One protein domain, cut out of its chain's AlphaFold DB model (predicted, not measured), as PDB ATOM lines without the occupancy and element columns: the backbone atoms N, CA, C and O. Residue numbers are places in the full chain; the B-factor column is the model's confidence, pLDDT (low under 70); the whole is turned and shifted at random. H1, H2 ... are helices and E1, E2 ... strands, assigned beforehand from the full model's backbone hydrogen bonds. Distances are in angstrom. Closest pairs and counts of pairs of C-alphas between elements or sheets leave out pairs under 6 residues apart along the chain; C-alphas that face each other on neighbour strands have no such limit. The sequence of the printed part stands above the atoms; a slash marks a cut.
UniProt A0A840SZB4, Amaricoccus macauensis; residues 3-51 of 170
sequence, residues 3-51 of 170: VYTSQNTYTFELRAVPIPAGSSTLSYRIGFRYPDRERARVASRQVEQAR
ATOM      1  N   VAL A   3     494.278 644.751 473.303       96.19
ATOM      2  CA  VAL A   3     495.695 644.419 473.135       96.19
ATOM      3  C   VAL A   3     496.089 644.674 471.689       96.19
ATOM      4  O   VAL A   3     495.510 644.097 470.768       96.19
ATOM      5  N   TYR A   4     497.106 645.509 471.501       97.12
ATOM      6  CA  TYR A   4     497.704 645.779 470.201       97.12
ATOM      7  C   TYR A   4     498.990 644.976 470.046       97.12
ATOM      8  O   TYR A   4     499.805 644.893 470.962       97.12
ATOM      9  N   THR A   5     499.177 644.391 468.870       94.94
ATOM     10  CA  THR A   5     500.428 643.738 468.475       94.94
ATOM     11  C   THR A   5     500.881 644.292 467.133       94.94
ATOM     12  O   THR A   5     500.138 645.012 466.471       94.94
ATOM     13  N   SER A   6     502.079 643.916 466.684       94.62
ATOM     14  CA  SER A   6     502.588 644.328 465.369       94.62
ATOM     15  C   SER A   6     501.765 643.804 464.189       94.62
ATOM     16  O   SER A   6     501.971 644.251 463.065       94.62
ATOM     17  N   GLN A   7     500.874 642.832 464.411       92.50
ATOM     18  CA  GLN A   7     500.181 642.138 463.329       92.50
ATOM     19  C   GLN A   7     498.666 642.012 463.502       92.50
ATOM     20  O   GLN A   7     497.980 641.795 462.513       92.50
ATOM     21  N   ASN A   8     498.152 642.104 464.728       92.81
ATOM     22  CA  ASN A   8     496.731 641.961 465.039       92.81
ATOM     23  C   ASN A   8     496.344 642.883 466.204       92.81
ATOM     24  O   ASN A   8     497.149 643.127 467.110       92.81
ATOM     25  N   THR A   9     495.080 643.289 466.225       95.75
ATOM     26  CA  THR A   9     494.450 643.981 467.352       95.75
ATOM     27  C   THR A   9     493.375 643.077 467.933       95.75
ATOM     28  O   THR A   9     492.544 642.557 467.191       95.75
ATOM     29  N   TYR A  10     493.385 642.888 469.249       95.38
ATOM     30  CA  TYR A  10     492.404 642.064 469.950       95.38
ATOM     31  C   TYR A  10     491.624 642.919 470.934       95.38
ATOM     32  O   TYR A  10     492.216 643.598 471.774       95.38
ATOM     33  N   THR A  11     490.302 642.828 470.883       96.19
ATOM     34  CA  THR A  11     489.421 643.423 471.886       96.19
ATOM     35  C   THR A  11     488.721 642.301 472.634       96.19
ATOM     36  O   THR A  11     487.984 641.513 472.054       96.19
ATOM     37  N   PHE A  12     488.988 642.225 473.932       93.12
ATOM     38  CA  PHE A  12     488.426 641.245 474.845       93.12
ATOM     39  C   PHE A  12     487.348 641.895 475.701       93.12
ATOM     40  O   PHE A  12     487.616 642.850 476.442       93.12
ATOM     41  N   GLU A  13     486.151 641.329 475.656       93.38
ATOM     42  CA  GLU A  13     485.166 641.521 476.706       93.38
ATOM     43  C   GLU A  13     485.496 640.555 477.849       93.38
ATOM     44  O   GLU A  13     485.560 639.343 477.653       93.38
ATOM     45  N   LEU A  14     485.771 641.095 479.036       89.69
ATOM     46  CA  LEU A  14     486.110 640.294 480.209       89.69
ATOM     47  C   LEU A  14     484.900 640.248 481.135       89.69
ATOM     48  O   LEU A  14     484.355 641.293 481.488       89.69
ATOM     49  N   ARG A  15     484.502 639.043 481.545       86.50
ATOM     50  CA  ARG A  15     483.421 638.824 482.510       86.50
ATOM     51  C   ARG A  15     483.936 637.994 483.672       86.50
ATOM     52  O   ARG A  15     484.507 636.925 483.468       86.50
ATOM     53  N   ALA A  16     483.720 638.489 484.886       86.19
ATOM     54  CA  ALA A  16     483.945 637.709 486.090       86.19
ATOM     55  C   ALA A  16     482.728 636.809 486.319       86.19
ATOM     56  O   ALA A  16     481.602 637.294 486.405       86.19
ATOM     57  N   VAL A  17     482.958 635.502 486.404       83.56
ATOM     58  CA  VAL A  17     481.925 634.512 486.717       83.56
ATOM     59  C   VAL A  17     482.427 633.697 487.908       83.56
ATOM     60  O   VAL A  17     483.557 633.205 487.850       83.56
ATOM     61  N   PRO A  18     481.647 633.559 488.995       84.50
ATOM     62  CA  PRO A  18     482.031 632.716 490.119       84.50
ATOM     63  C   PRO A  18     481.941 631.249 489.688       84.50
ATOM     64  O   PRO A  18     480.853 630.698 489.540       84.50
ATOM     65  N   ILE A  19     483.094 630.626 489.446       84.12
ATOM     66  CA  ILE A  19     483.202 629.233 489.005       84.12
ATOM     67  C   ILE A  19     484.141 628.489 489.972       84.12
ATOM     68  O   ILE A  19     485.222 629.010 490.264       84.12
ATOM     69  N   PRO A  20     483.774 627.288 490.470       86.38
ATOM     70  CA  PRO A  20     484.651 626.486 491.320       86.38
ATOM     71  C   PRO A  20     485.982 626.161 490.640       86.38
ATOM     72  O   PRO A  20     486.024 625.870 489.441       86.38
ATOM     73  N   ALA A  21     487.068 626.161 491.414       84.00
ATOM     74  CA  ALA A  21     488.383 625.770 490.919       84.00
ATOM     75  C   ALA A  21     488.344 624.351 490.321       84.00
ATOM     76  O   ALA A  21     487.781 623.437 490.919       84.00
ATOM     77  N   GLY A  22     488.933 624.174 489.136       83.31
ATOM     78  CA  GLY A  22     488.941 622.891 488.425       83.31
ATOM     79  C   GLY A  22     487.711 622.623 487.550       83.31
ATOM     80  O   GLY A  22     487.649 621.578 486.907       83.31
ATOM     81  N   SER A  23     486.753 623.553 487.471       85.62
ATOM     82  CA  SER A  23     485.647 623.451 486.513       85.62
ATOM     83  C   SER A  23     486.145 623.418 485.063       85.62
ATOM     84  O   SER A  23     486.988 624.223 484.668       85.62
ATOM     85  N   SER A  24     485.556 622.555 484.234       82.56
ATOM     86  CA  SER A  24     485.859 622.445 482.797       82.56
ATOM     87  C   SER A  24     485.441 623.669 481.977       82.56
ATOM     88  O   SER A  24     485.900 623.847 480.852       82.56
ATOM     89  N   THR A  25     484.586 624.530 482.534       82.38
ATOM     90  CA  THR A  25     484.151 625.788 481.912       82.38
ATOM     91  C   THR A  25     485.103 626.959 482.183       82.38
ATOM     92  O   THR A  25     484.939 628.029 481.594       82.38
ATOM     93  N   LEU A  26     486.124 626.774 483.034       84.06
ATOM     94  CA  LEU A  26     487.184 627.762 483.236       84.06
ATOM     95  C   LEU A  26     488.118 627.798 482.023       84.06
ATOM     96  O   LEU A  26     488.776 626.819 481.674       84.06
ATOM     97  N   SER A  27     488.230 628.971 481.406       82.69
ATOM     98  CA  SER A  27     489.190 629.207 480.329       82.69
ATOM     99  C   SER A  27     490.544 629.630 480.903       82.69
ATOM    100  O   SER A  27     490.777 630.810 481.141       82.69
ATOM    101  N   TYR A  28     491.457 628.674 481.107       85.19
ATOM    102  CA  TYR A  28     492.833 628.963 481.553       85.19
ATOM    103  C   TYR A  28     493.739 629.481 480.428       85.19
ATOM    104  O   TYR A  28     494.693 630.218 480.669       85.19
ATOM    105  N   ARG A  29     493.459 629.077 479.184       88.19
ATOM    106  CA  ARG A  29     494.235 629.461 478.004       88.19
ATOM    107  C   ARG A  29     493.314 629.645 476.812       88.19
ATOM    108  O   ARG A  29     492.597 628.726 476.431       88.19
ATOM    109  N   ILE A  30     493.420 630.804 476.175       88.56
ATOM    110  CA  ILE A  30     492.775 631.090 474.893       88.56
ATOM    111  C   ILE A  30     493.857 631.043 473.812       88.56
ATOM    112  O   ILE A  30     494.908 631.672 473.942       88.56
ATOM    113  N   GLY A  31     493.630 630.248 472.766       91.50
ATOM    114  CA  GLY A  31     494.530 630.120 471.623       91.50
ATOM    115  C   GLY A  31     493.846 630.575 470.341       91.50
ATOM    116  O   GLY A  31     492.730 630.152 470.057       91.50
ATOM    117  N   PHE A  32     494.531 631.396 469.553       92.06
ATOM    118  CA  PHE A  32     494.047 631.859 468.254       92.06
ATOM    119  C   PHE A  32     494.749 631.094 467.133       92.06
ATOM    120  O   PHE A  32     495.977 630.982 467.131       92.06
ATOM    121  N   ARG A  33     493.978 630.588 466.167       93.12
ATOM    122  CA  ARG A  33     494.501 630.083 464.889       93.12
ATOM    123  C   ARG A  33     494.207 631.096 463.794       93.12
ATOM    124  O   ARG A  33     493.176 631.758 463.828       93.12
ATOM    125  N   TYR A  34     495.111 631.191 462.826       93.56
ATOM    126  CA  TYR A  34     495.032 632.143 461.717       93.56
ATOM    127  C   TYR A  34     494.996 631.369 460.398       93.56
ATOM    128  O   TYR A  34     496.061 631.126 459.822       93.56
ATOM    129  N   PRO A  35     493.803 630.972 459.915       94.25
ATOM    130  CA  PRO A  35     493.672 630.096 458.752       94.25
ATOM    131  C   PRO A  35     494.390 630.629 457.512       94.25
ATOM    132  O   PRO A  35     495.068 629.872 456.824       94.25
ATOM    133  N   ASP A  36     494.339 631.935 457.251       92.88
ATOM    134  CA  ASP A  36     494.993 632.508 456.068       92.88
ATOM    135  C   ASP A  36     496.520 632.437 456.139       92.88
ATOM    136  O   ASP A  36     497.181 632.225 455.124       92.88
ATOM    137  N   ARG A  37     497.106 632.508 457.341       90.31
ATOM    138  CA  ARG A  37     498.550 632.288 457.511       90.31
ATOM    139  C   ARG A  37     498.928 630.834 457.310       90.31
ATOM    140  O   ARG A  37     499.996 630.549 456.777       90.31
ATOM    141  N   GLU A  38     498.077 629.915 457.746       92.38
ATOM    142  CA  GLU A  38     498.276 628.490 457.499       92.38
ATOM    143  C   GLU A  38     498.212 628.202 455.995       92.38
ATOM    144  O   GLU A  38     499.149 627.608 455.459       92.38
ATOM    145  N   ARG A  39     497.203 628.733 455.291       93.62
ATOM    146  CA  ARG A  39     497.086 628.654 453.825       93.62
ATOM    147  C   ARG A  39     498.303 629.252 453.123       93.62
ATOM    148  O   ARG A  39     498.880 628.593 452.264       93.62
ATOM    149  N   ALA A  40     498.756 630.441 453.524       91.69
ATOM    150  CA  ALA A  40     499.934 631.084 452.941       91.69
ATOM    151  C   ALA A  40     501.221 630.266 453.148       91.69
ATOM    152  O   ALA A  40     502.053 630.179 452.247       91.69
ATOM    153  N   ARG A  41     501.389 629.622 454.313       91.38
ATOM    154  CA  ARG A  41     502.528 628.725 454.587       91.38
ATOM    155  C   ARG A  41     502.470 627.440 453.765       91.38
ATOM    156  O   ARG A  41     503.513 626.932 453.367       91.38
ATOM    157  N   VAL A  42     501.280 626.892 453.537       91.69
ATOM    158  CA  VAL A  42     501.108 625.720 452.667       91.69
ATOM    159  C   VAL A  42     501.395 626.100 451.216       91.69
ATOM    160  O   VAL A  42     502.186 625.423 450.567       91.69
ATOM    161  N   ALA A  43     500.847 627.219 450.741       91.06
ATOM    162  CA  ALA A  43     501.091 627.724 449.393       91.06
ATOM    163  C   ALA A  43     502.583 628.001 449.147       91.06
ATOM    164  O   ALA A  43     503.131 627.581 448.133       91.06
ATOM    165  N   SER A  44     503.288 628.631 450.096       88.56
ATOM    166  CA  SER A  44     504.726 628.886 449.945       88.56
ATOM    167  C   SER A  44     505.558 627.603 449.902       88.56
ATOM    168  O   SER A  44     506.501 627.516 449.116       88.56
ATOM    169  N   ARG A  45     505.183 626.578 450.680       87.81
ATOM    170  CA  ARG A  45     505.801 625.245 450.603       87.81
ATOM    171  C   ARG A  45     505.542 624.570 449.260       87.81
ATOM    172  O   ARG A  45     506.461 623.970 448.720       87.81
ATOM    173  N   GLN A  46     504.331 624.680 448.719       87.06
ATOM    174  CA  GLN A  46     504.002 624.132 447.399       87.06
ATOM    175  C   GLN A  46     504.830 624.799 446.299       87.06
ATOM    176  O   GLN A  46     505.417 624.105 445.477       87.06
ATOM    177  N   VAL A  47     504.955 626.130 446.324       86.44
ATOM    178  CA  VAL A  47     505.803 626.873 445.377       86.44
ATOM    179  C   VAL A  47     507.269 626.454 445.494       86.44
ATOM    180  O   VAL A  47     507.952 626.297 444.487       86.44
ATOM    181  N   GLU A  48     507.767 626.254 446.715       84.06
ATOM    182  CA  GLU A  48     509.134 625.776 446.941       84.06
ATOM    183  C   GLU A  48     509.347 624.349 446.416       84.06
ATOM    184  O   GLU A  48     510.369 624.078 445.795       84.06
ATOM    185  N   GLN A  49     508.375 623.454 446.596       82.94
ATOM    186  CA  GLN A  49     508.431 622.082 446.080       82.94
ATOM    187  C   GLN A  49     508.295 622.000 444.556       82.94
ATOM    188  O   GLN A  49     508.837 621.076 443.955       82.94
ATOM    189  N   ALA A  50     507.585 622.952 443.949       87.19
ATOM    190  CA  ALA A  50     507.370 623.030 442.508       87.19
ATOM    191  C   ALA A  50     508.549 623.656 441.744       87.19
ATOM    192  O   ALA A  50     508.492 623.738 440.515       87.19
ATOM    193  N   ARG A  51     509.607 624.118 442.430       88.81
ATOM    194  CA  ARG A  51     510.781 624.655 441.737       88.81
ATOM    195  C   ARG A  51     511.417 623.585 440.844       88.81
ATOM    196  O   ARG A  51     511.575 622.445 441.291       88.81
TER     197      ARG A  51
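Overview. This is residues 3 to 51 of the 170 residues of a protein of Amaricoccus macauensis (UniProt A0A840SZB4). Little regular structure is seen: an open hook, with the single helix H1 sticking out as one long arm and the long link from E1 folding back round residues 16 to 23, so that the short strand E1 lies at the other free end of the hook. Residues 3 to 4 fold back on residues 9 to 10 of E1 as a small antiparallel pairing. The printed part has 49 residues, with E1 then H1 along the chain; the class is mostly helix, with under half of the residues in named elements. It is extended, with a radius of gyration of the C-alphas of 18.2 A and spans of 57 by 25 by 11 A.

Along the chain. H1, residues 35 to 49, is 21.0 A long, from C-alpha 35 at (493.672, 630.096, 458.752) to C-alpha 49 at (508.431, 622.082, 446.080). E1, residues 9 to 11, begins at C-alpha 9 at (494.450, 643.981, 467.352).

Arrangement. H1 and E1 are apart. E1 pairs with no named strand. In H1 every O i to N i+4 pair is within hydrogen-bond range.

Size, cuts and confidence. The C-alphas of Pro 18 and Arg 51, the two farthest apart, are 56.9 A apart. The link from E1 to H1, 23 residues, is long. The printed part has no cut, and no printed residue is under 70 in pLDDT.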